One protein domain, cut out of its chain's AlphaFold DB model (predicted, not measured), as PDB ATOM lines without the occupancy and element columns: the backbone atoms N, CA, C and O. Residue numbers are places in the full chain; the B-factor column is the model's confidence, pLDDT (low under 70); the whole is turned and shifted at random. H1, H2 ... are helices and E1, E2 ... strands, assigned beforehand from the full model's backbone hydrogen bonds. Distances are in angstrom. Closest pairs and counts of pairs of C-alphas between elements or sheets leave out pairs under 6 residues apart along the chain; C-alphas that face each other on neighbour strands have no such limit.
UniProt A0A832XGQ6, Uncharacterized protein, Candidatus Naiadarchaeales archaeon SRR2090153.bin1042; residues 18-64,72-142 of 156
ATOM      1  N   ASN A  18     340.733 306.571 553.766       64.44
ATOM      2  CA  ASN A  18     340.567 305.128 553.540       64.44
ATOM      3  C   ASN A  18     339.953 304.858 552.152       64.44
ATOM      4  O   ASN A  18     338.784 304.493 551.998       64.44
ATOM      5  N   VAL A  19     340.769 305.128 551.136       59.31
ATOM      6  CA  VAL A  19     340.502 304.978 549.701       59.31
ATOM      7  C   VAL A  19     340.003 303.577 549.356       59.31
ATOM      8  O   VAL A  19     339.079 303.412 548.555       59.31
ATOM      9  N   ILE A  20     340.561 302.571 550.015       66.06
ATOM     10  CA  ILE A  20     340.222 301.183 549.754       66.06
ATOM     11  C   ILE A  20     338.847 300.809 550.281       66.06
ATOM     12  O   ILE A  20     338.107 300.124 549.580       66.06
ATOM     13  N   ALA A  21     338.457 301.286 551.464       68.19
ATOM     14  CA  ALA A  21     337.116 301.021 551.976       68.19
ATOM     15  C   ALA A  21     336.032 301.539 551.013       68.19
ATOM     16  O   ALA A  21     335.011 300.880 550.824       68.19
ATOM     17  N   ARG A  22     336.277 302.674 550.342       67.88
ATOM     18  CA  ARG A  22     335.375 303.217 549.312       67.88
ATOM     19  C   ARG A  22     335.381 302.391 548.030       67.88
ATOM     20  O   ARG A  22     334.315 302.137 547.477       67.88
ATOM     21  N   LEU A  23     336.552 301.944 547.574       71.25
ATOM     22  CA  LEU A  23     336.645 301.024 546.438       71.25
ATOM     23  C   LEU A  23     335.898 299.718 546.725       71.25
ATOM     24  O   LEU A  23     335.136 299.246 545.890       71.25
ATOM     25  N   GLU A  24     336.067 299.151 547.914       74.31
ATOM     26  CA  GLU A  24     335.327 297.965 548.333       74.31
ATOM     27  C   GLU A  24     333.827 298.213 548.410       74.31
ATOM     28  O   GLU A  24     333.050 297.355 547.998       74.31
ATOM     29  N   GLN A  25     333.402 299.366 548.931       73.50
ATOM     30  CA  GLN A  25     331.995 299.752 548.924       73.50
ATOM     31  C   GLN A  25     331.454 299.826 547.495       73.50
ATOM     32  O   GLN A  25     330.381 299.289 547.244       73.50
ATOM     33  N   LYS A  26     332.211 300.383 546.545       72.00
ATOM     34  CA  LYS A  26     331.840 300.409 545.120       72.00
ATOM     35  C   LYS A  26     331.817 299.022 544.481       72.00
ATOM     36  O   LYS A  26     330.881 298.702 543.762       72.00
ATOM     37  N   LEU A  27     332.789 298.162 544.784       72.25
ATOM     38  CA  LEU A  27     332.799 296.767 544.322       72.25
ATOM     39  C   LEU A  27     331.618 295.963 544.894       72.25
ATOM     40  O   LEU A  27     331.109 295.063 544.225       72.25
ATOM     41  N   LYS A  28     331.163 296.292 546.110       72.25
ATOM     42  CA  LYS A  28     329.927 295.757 546.705       72.25
ATOM     43  C   LYS A  28     328.672 296.371 546.070       72.25
ATOM     44  O   LYS A  28     327.697 295.658 545.855       72.25
ATOM     45  N   SER A  29     328.705 297.660 545.731       75.56
ATOM     46  CA  SER A  29     327.647 298.403 545.033       75.56
ATOM     47  C   SER A  29     327.698 298.145 543.521       75.56
ATOM     48  O   SER A  29     328.005 299.021 542.711       75.56
ATOM     49  N   GLN A  30     327.426 296.895 543.128       71.06
ATOM     50  CA  GLN A  30     327.617 296.420 541.751       71.06
ATOM     51  C   GLN A  30     326.882 297.243 540.680       71.06
ATOM     52  O   GLN A  30     327.326 297.254 539.534       71.06
ATOM     53  N   SER A  31     325.776 297.916 541.015       76.50
ATOM     54  CA  SER A  31     325.017 298.764 540.086       76.50
ATOM     55  C   SER A  31     325.796 300.008 539.656       76.50
ATOM     56  O   SER A  31     325.950 300.238 538.462       76.50
ATOM     57  N   GLU A  32     326.352 300.755 540.609       73.88
ATOM     58  CA  GLU A  32     327.100 301.992 540.346       73.88
ATOM     59  C   GLU A  32     328.366 301.703 539.526       73.88
ATOM     60  O   GLU A  32     328.638 302.338 538.508       73.88
ATOM     61  N   LEU A  33     329.101 300.655 539.906       72.81
ATOM     62  CA  LEU A  33     330.275 300.212 539.156       72.81
ATOM     63  C   LEU A  33     329.906 299.722 537.749       72.81
ATOM     64  O   LEU A  33     330.651 299.946 536.794       72.81
ATOM     65  N   ARG A  34     328.756 299.056 537.596       78.38
ATOM     66  CA  ARG A  34     328.266 298.623 536.286       78.38
ATOM     67  C   ARG A  34     327.996 299.825 535.391       78.38
ATOM     68  O   ARG A  34     328.458 299.802 534.257       78.38
ATOM     69  N   GLU A  35     327.312 300.856 535.873       83.00
ATOM     70  CA  GLU A  35     327.037 302.078 535.103       83.00
ATOM     71  C   GLU A  35     328.329 302.775 534.649       83.00
ATOM     72  O   GLU A  35     328.480 303.113 533.471       83.00
ATOM     73  N   GLU A  36     329.309 302.910 535.547       78.06
ATOM     74  CA  GLU A  36     330.614 303.499 535.225       78.06
ATOM     75  C   GLU A  36     331.366 302.695 534.149       78.06
ATOM     76  O   GLU A  36     331.886 303.266 533.182       78.06
ATOM     77  N   VAL A  37     331.390 301.363 534.279       78.62
ATOM     78  CA  VAL A  37     332.008 300.458 533.298       78.62
ATOM     79  C   VAL A  37     331.260 300.505 531.962       78.62
ATOM     80  O   VAL A  37     331.897 300.533 530.910       78.62
ATOM     81  N   GLN A  38     329.926 300.568 531.965       85.75
ATOM     82  CA  GLN A  38     329.125 300.697 530.743       85.75
ATOM     83  C   GLN A  38     329.440 302.000 529.995       85.75
ATOM     84  O   GLN A  38     329.651 301.967 528.781       85.75
ATOM     85  N   ALA A  39     329.536 303.124 530.710       84.25
ATOM     86  CA  ALA A  39     329.894 304.415 530.125       84.25
ATOM     87  C   ALA A  39     331.299 304.399 529.502       84.25
ATOM     88  O   ALA A  39     331.534 305.019 528.464       84.25
ATOM     89  N   LEU A  40     332.239 303.675 530.114       83.81
ATOM     90  CA  LEU A  40     333.585 303.502 529.578       83.81
ATOM     91  C   LEU A  40     333.592 302.631 528.316       83.81
ATOM     92  O   LEU A  40     334.179 303.023 527.311       83.81
ATOM     93  N   LEU A  41     332.893 301.494 528.331       84.69
ATOM     94  CA  LEU A  41     332.780 300.588 527.181       84.69
ATOM     95  C   LEU A  41     332.124 301.261 525.967       84.69
ATOM     96  O   LEU A  41     332.554 301.036 524.833       84.69
ATOM     97  N   ALA A  42     331.149 302.145 526.195       86.25
ATOM     98  CA  ALA A  42     330.504 302.913 525.134       86.25
ATOM     99  C   ALA A  42     331.503 303.779 524.342       86.25
ATOM    100  O   ALA A  42     331.413 303.842 523.116       86.25
ATOM    101  N   LYS A  43     332.515 304.365 525.004       86.94
ATOM    102  CA  LYS A  43     333.589 305.133 524.335       86.94
ATOM    103  C   LYS A  43     334.423 304.277 523.380       86.94
ATOM    104  O   LYS A  43     334.967 304.793 522.412       86.94
ATOM    105  N   HIS A  44     334.487 302.973 523.630       82.50
ATOM    106  CA  HIS A  44     335.176 301.994 522.791       82.50
ATOM    107  C   HIS A  44     334.248 301.326 521.760       82.50
ATOM    108  O   HIS A  44     334.645 300.358 521.109       82.50
ATOM    109  N   SER A  45     333.015 301.827 521.589       88.56
ATOM    110  CA  SER A  45     331.985 301.216 520.728       88.56
ATOM    111  C   SER A  45     331.681 299.756 521.093       88.56
ATOM    112  O   SER A  45     331.389 298.923 520.229       88.56
ATOM    113  N   ILE A  46     331.761 299.439 522.388       88.50
ATOM    114  CA  ILE A  46     331.414 298.131 522.938       88.50
ATOM    115  C   ILE A  46     330.073 298.260 523.653       88.50
ATOM    116  O   ILE A  46     329.938 299.016 524.613       88.50
ATOM    117  N   THR A  47     329.085 297.485 523.214       90.00
ATOM    118  CA  THR A  47     327.812 297.331 523.921       90.00
ATOM    119  C   THR A  47     327.938 296.179 524.922       90.00
ATOM    120  O   THR A  47     328.084 295.024 524.507       90.00
ATOM    121  N   PRO A  48     327.908 296.450 526.236       86.19
ATOM    122  CA  PRO A  48     328.047 295.418 527.254       86.19
ATOM    123  C   PRO A  48     326.803 294.534 527.326       86.19
ATOM    124  O   PRO A  48     325.683 295.026 527.420       86.19
ATOM    125  N   THR A  49     327.014 293.222 527.362       88.62
ATOM    126  CA  THR A  49     325.959 292.218 527.566       88.62
ATOM    127  C   THR A  49     326.036 291.592 528.954       88.62
ATOM    128  O   THR A  49     325.008 291.323 529.570       88.62
ATOM    129  N   LYS A  50     327.247 291.400 529.488       86.88
ATOM    130  CA  LYS A  50     327.471 290.885 530.844       86.88
ATOM    131  C   LYS A  50     328.613 291.646 531.500       86.88
ATOM    132  O   LYS A  50     329.695 291.730 530.929       86.88
ATOM    133  N   ILE A  51     328.374 292.156 532.703       82.62
ATOM    134  CA  ILE A  51     329.397 292.711 533.592       82.62
ATOM    135  C   ILE A  51     329.206 292.004 534.924       82.62
ATOM    136  O   ILE A  51     328.113 292.026 535.486       82.62
ATOM    137  N   TYR A  52     330.242 291.314 535.378       84.12
ATOM    138  CA  TYR A  52     330.200 290.520 536.593       84.12
ATOM    139  C   TYR A  52     331.523 290.656 537.330       84.12
ATOM    140  O   TYR A  52     332.571 290.515 536.709       84.12
ATOM    141  N   ILE A  53     331.477 290.935 538.630       80.69
ATOM    142  CA  ILE A  53     332.661 291.011 539.485       80.69
ATOM    143  C   ILE A  53     332.340 290.265 540.774       80.69
ATOM    144  O   ILE A  53     331.321 290.534 541.406       80.69
ATOM    145  N   MET A  54     333.196 289.326 541.163       85.06
ATOM    146  CA  MET A  54     333.034 288.566 542.398       85.06
ATOM    147  C   MET A  54     334.344 288.498 543.171       85.06
ATOM    148  O   MET A  54     335.417 288.406 542.576       85.06
ATOM    149  N   LYS A  55     334.262 288.525 544.503       83.88
ATOM    150  CA  LYS A  55     335.404 288.180 545.354       83.88
ATOM    151  C   LYS A  55     335.681 286.688 545.179       83.88
ATOM    152  O   LYS A  55     334.744 285.896 545.243       83.88
ATOM    153  N   VAL A  56     336.938 286.326 544.947       88.69
ATOM    154  CA  VAL A  56     337.339 284.922 544.755       88.69
ATOM    155  C   VAL A  56     338.385 284.461 545.754       88.69
ATOM    156  O   VAL A  56     338.478 283.264 545.984       88.69
ATOM    157  N   ASP A  57     339.151 285.381 546.345       87.56
ATOM    158  CA  ASP A  57     340.235 285.009 547.251       87.56
ATOM    159  C   ASP A  57     340.602 286.161 548.203       87.56
ATOM    160  O   ASP A  57     340.313 287.334 547.926       87.56
ATOM    161  N   GLU A  58     341.220 285.838 549.334       89.62
ATOM    162  CA  GLU A  58     341.831 286.796 550.253       89.62
ATOM    163  C   GLU A  58     343.009 286.175 550.994       89.62
ATOM    164  O   GLU A  58     343.012 284.991 551.314       89.62
ATOM    165  N   GLY A  59     344.000 286.995 551.317       87.69
ATOM    166  CA  GLY A  59     345.196 286.505 551.977       87.69
ATOM    167  C   GLY A  59     346.029 287.610 552.594       87.69
ATOM    168  O   GLY A  59     345.661 288.786 552.607       87.69
ATOM    169  N   LYS A  60     347.182 287.211 553.119       86.19
ATOM    170  CA  LYS A  60     348.200 288.110 553.656       86.19
ATOM    171  C   LYS A  60     349.507 287.820 552.939       86.19
ATOM    172  O   LYS A  60     349.924 286.669 552.868       86.19
ATOM    173  N   GLY A  61     350.113 288.848 552.364       81.19
ATOM    174  CA  GLY A  61     351.374 288.712 551.662       81.19
ATOM    175  C   GLY A  61     352.517 288.410 552.624       81.19
ATOM    176  O   GLY A  61     352.622 288.988 553.709       81.19
ATOM    177  N   SER A  62     353.363 287.481 552.201       74.94
ATOM    178  CA  SER A  62     354.594 287.053 552.859       74.94
ATOM    179  C   SER A  62     355.740 287.132 551.849       74.94
ATOM    180  O   SER A  62     355.495 287.172 550.644       74.94
ATOM    181  N   LYS A  63     356.990 287.099 552.328       71.38
ATOM    182  CA  LYS A  63     358.175 287.018 551.454       71.38
ATOM    183  C   LYS A  63     358.133 285.819 550.499       71.38
ATOM    184  O   LYS A  63     358.615 285.903 549.379       71.38
ATOM    185  N   GLU A  64     357.515 284.719 550.921       64.44
ATOM    186  CA  GLU A  64     357.386 283.482 550.135       64.44
ATOM    187  C   GLU A  64     356.412 283.615 548.953       64.44
ATOM    188  O   GLU A  64     356.554 282.915 547.955       64.44
ATOM    189  N   PHE A  72     351.423 293.507 553.082       81.50
ATOM    190  CA  PHE A  72     350.029 293.809 552.761       81.50
ATOM    191  C   PHE A  72     349.100 292.636 553.075       81.50
ATOM    192  O   PHE A  72     349.392 291.484 552.770       81.50
ATOM    193  N   THR A  73     347.917 292.930 553.602       87.50
ATOM    194  CA  THR A  73     346.754 292.043 553.445       87.50
ATOM    195  C   THR A  73     346.146 292.306 552.073       87.50
ATOM    196  O   THR A  73     346.229 293.427 551.578       87.50
ATOM    197  N   TRP A  74     345.519 291.324 551.433       86.81
ATOM    198  CA  TRP A  74     344.917 291.517 550.121       86.81
ATOM    199  C   TRP A  74     343.594 290.777 549.946       86.81
ATOM    200  O   TRP A  74     343.342 289.742 550.558       86.81
ATOM    201  N   LYS A  75     342.744 291.315 549.070       86.88
ATOM    202  CA  LYS A  75     341.541 290.655 548.553       86.88
ATOM    203  C   LYS A  75     341.590 290.644 547.039       86.88
ATOM    204  O   LYS A  75     341.863 291.676 546.427       86.88
ATOM    205  N   LYS A  76     341.297 289.499 546.437       85.88
ATOM    206  CA  LYS A  76     341.275 289.305 544.990       85.88
ATOM    207  C   LYS A  76     339.841 289.181 544.503       85.88
ATOM    208  O   LYS A  76     339.048 288.369 544.988       85.88
ATOM    209  N   TYR A  77     339.534 289.971 543.490       84.81
ATOM    210  CA  TYR A  77     338.270 289.966 542.778       84.81
ATOM    211  C   TYR A  77     338.513 289.498 541.355       84.81
ATOM    212  O   TYR A  77     339.472 289.927 540.720       84.81
ATOM    213  N   TRP A  78     337.633 288.647 540.850       86.38
ATOM    214  CA  TRP A  78     337.592 288.265 539.449       86.38
ATOM    215  C   TRP A  78     336.473 289.023 538.747       86.38
ATOM    216  O   TRP A  78     335.335 289.046 539.219       86.38
ATOM    217  N   GLY A  79     336.807 289.647 537.624       82.44
ATOM    218  CA  GLY A  79     335.890 290.381 536.775       82.44
ATOM    219  C   GLY A  79     335.746 289.732 535.405       82.44
ATOM    220  O   GLY A  79     336.721 289.308 534.790       82.44
ATOM    221  N   LYS A  80     334.507 289.683 534.915       85.62
ATOM    222  CA  LYS A  80     334.124 289.174 533.600       85.62
ATOM    223  C   LYS A  80     333.271 290.214 532.886       85.62
ATOM    224  O   LYS A  80     332.148 290.498 533.310       85.62
ATOM    225  N   ILE A  81     333.773 290.727 531.765       83.56
ATOM    226  CA  ILE A  81     333.019 291.600 530.862       83.56
ATOM    227  C   ILE A  81     332.830 290.890 529.523       83.56
ATOM    228  O   ILE A  81     333.756 290.324 528.936       83.56
ATOM    229  N   ARG A  82     331.592 290.886 529.041       87.75
ATOM    230  CA  ARG A  82     331.201 290.386 527.723       87.75
ATOM    231  C   ARG A  82     330.389 291.460 527.024       87.75
ATOM    232  O   ARG A  82     329.619 292.170 527.671       87.75
ATOM    233  N   GLY A  83     330.554 291.562 525.714       89.62
ATOM    234  CA  GLY A  83     329.837 292.540 524.915       89.62
ATOM    235  C   GLY A  83     329.930 292.273 523.424       89.62
ATOM    236  O   GLY A  83     330.510 291.279 522.981       89.62
ATOM    237  N   VAL A  84     329.354 293.190 522.661       91.12
ATOM    238  CA  VAL A  84     329.445 293.235 521.205       91.12
ATOM    239  C   VAL A  84     330.190 294.505 520.829       91.12
ATOM    240  O   VAL A  84     329.780 295.599 521.212       91.12
ATOM    241  N   ARG A  85     331.298 294.365 520.102       88.50
ATOM    242  CA  ARG A  85     332.040 295.499 519.556       88.50
ATOM    243  C   ARG A  85     331.546 295.780 518.149       88.50
ATOM    244  O   ARG A  85     331.729 294.939 517.260       88.50
ATOM    245  N   LYS A  86     330.972 296.965 517.959       87.94
ATOM    246  CA  LYS A  86     330.556 297.444 516.643       87.94
ATOM    247  C   LYS A  86     331.783 297.854 515.839       87.94
ATOM    248  O   LYS A  86     332.614 298.629 516.314       87.94
ATOM    249  N   ARG A  87     331.907 297.330 514.623       82.69
ATOM    250  CA  ARG A  87     332.865 297.812 513.614       82.69
ATOM    251  C   ARG A  87     332.095 298.235 512.371       82.69
ATOM    252  O   ARG A  87     330.968 297.802 512.173       82.69
ATOM    253  N   PHE A  88     332.735 299.030 511.515       81.69
ATOM    254  CA  PHE A  88     332.110 299.658 510.344       81.69
ATOM    255  C   PHE A  88     331.437 298.671 509.359       81.69
ATOM    256  O   PHE A  88     330.571 299.080 508.600       81.69
ATOM    257  N   PHE A  89     331.759 297.368 509.411       82.56
ATOM    258  CA  PHE A  89     331.163 296.349 508.529       82.56
ATOM    259  C   PHE A  89     330.665 295.074 509.223       82.56
ATOM    260  O   PHE A  89     330.043 294.235 508.576       82.56
ATOM    261  N   ARG A  90     330.971 294.869 510.510       85.56
ATOM    262  CA  ARG A  90     330.575 293.651 511.225       85.56
ATOM    263  C   ARG A  90     330.696 293.821 512.730       85.56
ATOM    264  O   ARG A  90     331.684 294.357 513.231       85.56
ATOM    265  N   ASP A  91     329.740 293.246 513.437       90.19
ATOM    266  CA  ASP A  91     329.788 293.122 514.884       90.19
ATOM    267  C   ASP A  91     330.656 291.931 515.302       90.19
ATOM    268  O   ASP A  91     330.596 290.841 514.727       90.19
ATOM    269  N   SER A  92     331.490 292.143 516.318       87.75
ATOM    270  CA  SER A  92     332.400 291.122 516.844       87.75
ATOM    271  C   SER A  92     332.121 290.854 518.316       87.75
ATOM    272  O   SER A  92     331.900 291.779 519.099       87.75
ATOM    273  N   ILE A  93     332.125 289.575 518.702       88.06
ATOM    274  CA  ILE A  93     331.988 289.185 520.107       88.06
ATOM    275  C   ILE A  93     333.239 289.650 520.850       88.06
ATOM    276  O   ILE A  93     334.352 289.278 520.486       88.06
ATOM    277  N   TRP A  94     333.041 290.425 521.913       86.50
ATOM    278  CA  TRP A  94     334.111 290.950 522.752       86.50
ATOM    279  C   TRP A  94     334.072 290.307 524.142       86.50
ATOM    280  O   TRP A  94     333.004 290.138 524.744       86.50
ATOM    281  N   LYS A  95     335.242 289.907 524.649       84.94
ATOM    282  CA  LYS A  95     335.389 289.208 525.932       84.94
ATOM    283  C   LYS A  95     336.651 289.693 526.639       84.94
ATOM    284  O   LYS A  95     337.720 289.652 526.044       84.94
ATOM    285  N   ALA A  96     336.524 290.054 527.910       80.31
ATOM    286  CA  ALA A  96     337.657 290.315 528.787       80.31
ATOM    287  C   ALA A  96     337.400 289.716 530.175       80.31
ATOM    288  O   ALA A  96     336.345 289.957 530.768       80.31
ATOM    289  N   ASP A  97     338.362 288.935 530.662       81.81
ATOM    290  CA  ASP A  97     338.439 288.464 532.044       81.81
ATOM    291  C   ASP A  97     339.658 289.125 532.703       81.81
ATOM    292  O   ASP A  97     340.692 289.324 532.059       81.81
ATOM    293  N   PHE A  98     339.520 289.534 533.960       78.94
ATOM    294  CA  PHE A  98     340.561 290.252 534.694       78.94
ATOM    295  C   PHE A  98     340.486 289.959 536.190       78.94
ATOM    296  O   PHE A  98     339.460 289.494 536.691       78.94
ATOM    297  N   TYR A  99     341.550 290.297 536.915       81.44
ATOM    298  CA  TYR A  99     341.526 290.349 538.371       81.44
ATOM    299  C   TYR A  99     341.872 291.735 538.897       81.44
ATOM    300  O   TYR A  99     342.673 292.463 538.314       81.44
ATOM    301  N   ILE A 100     341.273 292.072 540.034       79.81
ATOM    302  CA  ILE A 100     341.600 293.249 540.834       79.81
ATOM    303  C   ILE A 100     342.064 292.740 542.191       79.81
ATOM    304  O   ILE A 100     341.320 292.031 542.864       79.81
ATOM    305  N   HIS A 101     343.270 293.110 542.600       82.25
ATOM    306  CA  HIS A 101     343.742 292.921 543.961       82.25
ATOM    307  C   HIS A 101     343.653 294.251 544.687       82.25
ATOM    308  O   HIS A 101     344.111 295.286 544.206       82.25
ATOM    309  N   VAL A 102     343.043 294.199 545.855       82.56
ATOM    310  CA  VAL A 102     342.899 295.315 546.768       82.56
ATOM    311  C   VAL A 102     343.825 295.033 547.941       82.56
ATOM    312  O   VAL A 102     343.630 294.033 548.627       82.56
ATOM    313  N   LEU A 103     344.852 295.861 548.127       80.56
ATOM    314  CA  LEU A 103     345.935 295.679 549.093       80.56
ATOM    315  C   LEU A 103     345.780 296.668 550.253       80.56
ATOM    316  O   LEU A 103     345.641 297.871 550.038       80.56
ATOM    317  N   TYR A 104     345.863 296.162 551.476       81.19
ATOM    318  CA  TYR A 104     345.761 296.916 552.720       81.19
ATOM    319  C   TYR A 104     347.106 296.869 553.425       81.19
ATOM    320  O   TYR A 104     347.576 295.785 553.775       81.19
ATOM    321  N   GLY A 105     347.719 298.026 553.640       77.19
ATOM    322  CA  GLY A 105     348.989 298.138 554.356       77.19
ATOM    323  C   GLY A 105     348.931 299.222 555.422       77.19
ATOM    324  O   GLY A 105     348.035 300.068 555.431       77.19
ATOM    325  N   ASP A 106     349.885 299.229 556.347       75.31
ATOM    326  CA  ASP A 106     349.841 300.155 557.490       75.31
ATOM    327  C   ASP A 106     350.060 301.618 557.081       75.31
ATOM    328  O   ASP A 106     349.404 302.516 557.603       75.31
ATOM    329  N   LYS A 107     350.945 301.866 556.106       68.75
ATOM    330  CA  LYS A 107     351.321 303.224 555.653       68.75
ATOM    331  C   LYS A 107     350.678 303.631 554.327       68.75
ATOM    332  O   LYS A 107     350.442 304.814 554.069       68.75
ATOM    333  N   LYS A 108     350.423 302.647 553.473       71.81
ATOM    334  CA  LYS A 108     349.889 302.810 552.125       71.81
ATOM    335  C   LYS A 108     348.934 301.670 551.837       71.81
ATOM    336  O   LYS A 108     349.133 300.561 552.321       71.81
ATOM    337  N   ASP A 109     347.953 301.963 551.017       75.06
ATOM    338  CA  ASP A 109     347.082 300.979 550.412       75.06
ATOM    339  C   ASP A 109     347.487 300.756 548.953       75.06
ATOM    340  O   ASP A 109     348.220 301.569 548.389       75.06
ATOM    341  N   GLY A 110     347.039 299.666 548.333       76.12
ATOM    342  CA  GLY A 110     347.353 299.356 546.942       76.12
ATOM    343  C   GLY A 110     346.155 298.849 546.149       76.12
ATOM    344  O   GLY A 110     345.281 298.172 546.681       76.12
ATOM    345  N   ILE A 111     346.119 299.151 544.856       76.62
ATOM    346  CA  ILE A 111     345.194 298.539 543.900       76.62
ATOM    347  C   ILE A 111     346.041 297.967 542.776       76.62
ATOM    348  O   ILE A 111     346.817 298.695 542.164       76.62
ATOM    349  N   MET A 112     345.891 296.675 542.507       76.62
ATOM    350  CA  MET A 112     346.560 296.012 541.398       76.62
ATOM    351  C   MET A 112     345.539 295.421 540.437       76.62
ATOM    352  O   MET A 112     344.777 294.528 540.801       76.62
ATOM    353  N   PHE A 113     345.541 295.885 539.195       75.50
ATOM    354  CA  PHE A 113     344.754 295.299 538.119       75.50
ATOM    355  C   PHE A 113     345.631 294.329 537.329       75.50
ATOM    356  O   PHE A 113     346.715 294.707 536.894       75.50
ATOM    357  N   THR A 114     345.178 293.094 537.126       72.12
ATOM    358  CA  THR A 114     345.890 292.081 536.331       72.12
ATOM    359  C   THR A 114     344.982 291.538 535.243       72.12
ATOM    360  O   THR A 114     343.830 291.192 535.518       72.12
ATOM    361  N   THR A 115     345.494 291.402 534.026       67.62
ATOM    362  CA  THR A 115     344.729 290.872 532.889       67.62
ATOM    363  C   THR A 115     345.397 289.634 532.334       67.62
ATOM    364  O   THR A 115     346.605 289.633 532.110       67.62
ATOM    365  N   GLU A 116     344.603 288.605 532.051       59.12
ATOM    366  CA  GLU A 116     345.111 287.363 531.456       59.12
ATOM    367  C   GLU A 116     345.373 287.500 529.944       59.12
ATOM    368  O   GLU A 116     346.084 286.690 529.353       59.12
ATOM    369  N   GLY A 117     344.817 288.533 529.300       55.38
ATOM    370  CA  GLY A 117     344.999 288.802 527.873       55.38
ATOM    371  C   GLY A 117     346.272 289.597 527.571       55.38
ATOM    372  O   GLY A 117     346.567 290.589 528.239       55.38
ATOM    373  N   GLN A 118     347.007 289.204 526.525       50.88
ATOM    374  CA  GLN A 118     348.136 289.989 526.025       50.88
ATOM    375  C   GLN A 118     347.660 291.318 525.426       50.88
ATOM    376  O   GLN A 118     346.813 291.326 524.540       50.88
ATOM    377  N   GLY A 119     348.268 292.427 525.853       53.09
ATOM    378  CA  GLY A 119     348.506 293.603 525.005       53.09
ATOM    379  C   GLY A 119     347.304 294.360 524.427       53.09
ATOM    380  O   GLY A 119     347.530 295.272 523.636       53.09
ATOM    381  N   ASP A 120     346.063 294.039 524.794       61.47
ATOM    382  CA  ASP A 120     344.890 294.691 524.213       61.47
ATOM    383  C   ASP A 120     344.793 296.147 524.697       61.47
ATOM    384  O   ASP A 120     344.613 296.433 525.887       61.47
ATOM    385  N   VAL A 121     344.941 297.079 523.753       69.19
ATOM    386  CA  VAL A 121     344.823 298.526 523.973       69.19
ATOM    387  C   VAL A 121     343.472 298.868 524.604       69.19
ATOM    388  O   VAL A 121     343.408 299.755 525.457       69.19
ATOM    389  N   ASP A 122     342.411 298.136 524.251       68.69
ATOM    390  CA  ASP A 122     341.089 298.344 524.835       68.69
ATOM    391  C   ASP A 122     341.063 297.911 526.303       68.69
ATOM    392  O   ASP A 122     340.532 298.642 527.132       68.69
ATOM    393  N   ILE A 123     341.689 296.783 526.659       67.75
ATOM    394  CA  ILE A 123     341.784 296.339 528.057       67.75
ATOM    395  C   ILE A 123     342.561 297.364 528.877       67.75
ATOM    396  O   ILE A 123     342.057 297.800 529.904       67.75
ATOM    397  N   LYS A 124     343.726 297.822 528.405       69.19
ATOM    398  CA  LYS A 124     344.517 298.853 529.102       69.19
ATOM    399  C   LYS A 124     343.738 300.158 529.274       69.19
ATOM    400  O   LYS A 124     343.756 300.754 530.348       69.19
ATOM    401  N   SER A 125     343.019 300.593 528.238       72.69
ATOM    402  CA  SER A 125     342.183 301.796 528.300       72.69
ATOM    403  C   SER A 125     341.005 301.633 529.264       72.69
ATOM    404  O   SER A 125     340.709 302.540 530.042       72.69
ATOM    405  N   ILE A 126     340.361 300.461 529.275       72.94
ATOM    406  CA  ILE A 126     339.265 300.139 530.194       72.94
ATOM    407  C   ILE A 126     339.780 300.054 531.638       72.94
ATOM    408  O   ILE A 126     339.190 300.650 532.535       72.94
ATOM    409  N   SER A 127     340.903 299.376 531.876       70.06
ATOM    410  CA  SER A 127     341.569 299.310 533.181       70.06
ATOM    411  C   SER A 127     341.912 300.702 533.692       70.06
ATOM    412  O   SER A 127     341.561 301.041 534.820       70.06
ATOM    413  N   ARG A 128     342.508 301.541 532.837       71.56
ATOM    414  CA  ARG A 128     342.803 302.937 533.158       71.56
ATOM    415  C   ARG A 128     341.538 303.738 533.454       71.56
ATOM    416  O   ARG A 128     341.538 304.520 534.390       71.56
ATOM    417  N   GLY A 129     340.460 303.557 532.696       73.06
ATOM    418  CA  GLY A 129     339.218 304.286 532.940       73.06
ATOM    419  C   GLY A 129     338.522 303.863 534.236       73.06
ATOM    420  O   GLY A 129     338.044 304.727 534.967       73.06
ATOM    421  N   ILE A 130     338.513 302.565 534.565       70.31
ATOM    422  CA  ILE A 130     338.065 302.065 535.876       70.31
ATOM    423  C   ILE A 130     338.928 302.696 536.970       70.31
ATOM    424  O   ILE A 130     338.409 303.241 537.938       70.31
ATOM    425  N   TYR A 131     340.243 302.695 536.778       69.12
ATOM    426  CA  TYR A 131     341.191 303.298 537.700       69.12
ATOM    427  C   TYR A 131     340.964 304.808 537.904       69.12
ATOM    428  O   TYR A 131     340.884 305.267 539.041       69.12
ATOM    429  N   ASP A 132     340.774 305.582 536.836       70.75
ATOM    430  CA  ASP A 132     340.516 307.022 536.905       70.75
ATOM    431  C   ASP A 132     339.186 307.323 537.627       70.75
ATOM    432  O   ASP A 132     339.092 308.293 538.379       70.75
ATOM    433  N   ARG A 133     338.158 306.479 537.457       69.38
ATOM    434  CA  ARG A 133     336.885 306.593 538.196       69.38
ATOM    435  C   ARG A 133     337.041 306.293 539.680       69.38
ATOM    436  O   ARG A 133     336.481 307.009 540.517       69.38
ATOM    437  N   ILE A 134     337.845 305.287 540.009       64.81
ATOM    438  CA  ILE A 134     338.210 304.969 541.389       64.81
ATOM    439  C   ILE A 134     338.946 306.166 542.006       64.81
ATOM    440  O   ILE A 134     338.506 306.675 543.036       64.81
ATOM    441  N   LEU A 135     339.965 306.706 541.324       61.78
ATOM    442  CA  LEU A 135     340.674 307.920 541.736       61.78
ATOM    443  C   LEU A 135     339.747 309.121 541.941       61.78
ATOM    444  O   LEU A 135     339.927 309.860 542.902       61.78
ATOM    445  N   GLN A 136     338.770 309.346 541.061       64.38
ATOM    446  CA  GLN A 136     337.794 310.433 541.213       64.38
ATOM    447  C   GLN A 136     336.934 310.241 542.466       64.38
ATOM    448  O   GLN A 136     336.739 311.176 543.239       64.38
ATOM    449  N   SER A 137     336.491 309.010 542.718       56.78
ATOM    450  CA  SER A 137     335.680 308.639 543.888       56.78
ATOM    451  C   SER A 137     336.439 308.758 545.220       56.78
ATOM    452  O   SER A 137     335.850 308.861 546.303       56.78
ATOM    453  N   MET A 138     337.769 308.745 545.146       54.88
ATOM    454  CA  MET A 138     338.681 308.938 546.269       54.88
ATOM    455  C   MET A 138     338.851 310.413 546.655       54.88
ATOM    456  O   MET A 138     339.361 310.696 547.736       54.88
ATOM    457  N   GLN A 139     338.405 311.367 545.833       52.34
ATOM    458  CA  GLN A 139     338.607 312.788 546.112       52.34
ATOM    459  C   GLN A 139     337.475 313.397 546.942       52.34
ATOM    460  O   GLN A 139     336.302 313.323 546.588       52.34
ATOM    461  N   LYS A 140     337.857 314.098 548.017       48.84
ATOM    462  CA  LYS A 140     337.113 315.253 548.556       48.84
ATOM    463  C   LYS A 140     337.824 316.592 548.245       48.84
ATOM    464  O   LYS A 140     337.176 317.626 548.294       48.84
ATOM    465  N   TYR A 141     339.124 316.571 547.898       42.12
ATOM    466  CA  TYR A 141     339.987 317.768 547.785       42.12
ATOM    467  C   TYR A 141     340.918 317.820 546.550       42.12
ATOM    468  O   TYR A 141     341.785 318.684 546.492       42.12
ATOM    469  N   GLY A 142     340.757 316.943 545.553       43.00
ATOM    470  CA  GLY A 142     341.566 316.977 544.320       43.00
ATOM    471  C   GLY A 142     342.450 315.739 544.091       43.00
ATOM    472  O   GLY A 142     342.553 314.882 544.973       43.00
TER     473      GLY A 142
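Overview. This is residues 18 to 64 and 72 to 142 of the 156 residues of an uncharacterized protein of Candidatus Naiadarchaeales archaeon SRR2090153.bin1042 (UniProt A0A832XGQ6). One long, twisted sheet of four antiparallel strands forms a wall, with two helices, H1 and H2, packed over one face of it and a third, H3, at the sheet's level beside the strands. H1 and H2 cover the sheet slantwise, H1 chiefly over E3 and H2 over E1 and E2, while H3 packs by E4 and E3 and crosses H2 at a steep tilt; the strands and their hairpin turns make the longest axis. The printed part has 118 residues, with three named helices and four named strands in the order H1 H2 E1 E2 E3 E4 H3, and its class is mixed, helices and strands. The sheet's order is E1, E2, E3, E4, antiparallel throughout. The whole is compact, with a radius of gyration of the C-alphas of 15.3 A and spans of 52 by 38 by 22 A.

Along the chain. H1, residues 19 to 28, begins with C-alpha 19 at (340.502, 304.978, 549.701). H2 follows with residues 30 to 43 and is 20.4 A long from first to last C-alpha. E1, residues 46 to 60, measures 36.4 A and bends by 78 degrees at residue 49. After the cut, E2, residues 73 to 86, runs 40.6 A from C-alpha 73 at (346.754, 292.043, 553.445). E3, residues 91 to 104, runs 41.2 A, and E4, residues 108 to 115, runs 23.2 A. H3, residues 121 to 137, is the longest helix by residues, 24.1 A long, and ends with C-alpha 137 at (335.680, 308.639, 543.888).

Arrangement. E1 and E4 are the edge strands of the sheet and are apart. E1 and E2 are antiparallel at 168 degrees, with N 52 and O 80 within hydrogen-bond range at 2.9 A. E2 and E3 form a hairpin, antiparallel at 166 degrees, with N 79 and O 98 at 2.8 A. E3 and E4 form another, at 154 degrees, with N 101 and O 112 at 2.7 A. E2, E3 and E4 make a meander, each strand the antiparallel neighbour of the one before. The helices and the sheet make two layers, helices on one face of a sheet. H1 is on the sheet at a height of 8.5 A, over E3 but only just not over E2, on which two of its C-alphas fall; its closest C-alpha pair with E3 is Ile 20 and Val 102, 7.1 A. H2 is on the same face as H1, at a height of 8.9 A over E1 and E2, slantwise to the strands at 49 degrees to E1 on the local plane; the closest C-alphas of H2 and E1 are those of Gln 38 and Pro 48, 6.4 A. H3 is on the sheet too, but its height is 2.4 A, at the sheet's level; its closest C-alpha pair with E4 is Phe 113 and Ser 127, 7.1 A. H2 and H3 touch, with residues 36 to 41 of H2 and 126 to 133 of H3, closest at the C-alphas of Leu 40 and Gly 129, 6.6 A, opposite ways at a steep tilt of 48 degrees. H1 and H2 only just touch, with 3 pairs of C-alphas within 8 A, and only at the corner, closest at the C-alphas of Lys 26 and Leu 33, 6.2 A. H1 and H3 are close but not clearly touching, their closest C-alphas, Leu 23 and Ile 134, 6.6 A apart. Each O i to N i+4 pair is within hydrogen-bond range in H1 and H3, and 9 of 10 are in H2.

Size, cuts and confidence. The two C-alphas farthest apart, those of Phe 89 and Asp 106, are 52.5 A apart. Residues 65 to 71 are not printed, and C-alphas 64 and 72 are 12.9 A apart across this cut, in the link E1 to E2. The links that are printed whole are tight. The mean pLDDT of the printed part is 76.4; 28 residues are under 70, among them residues 18 to 22, 115 to 124 and 133 to 142.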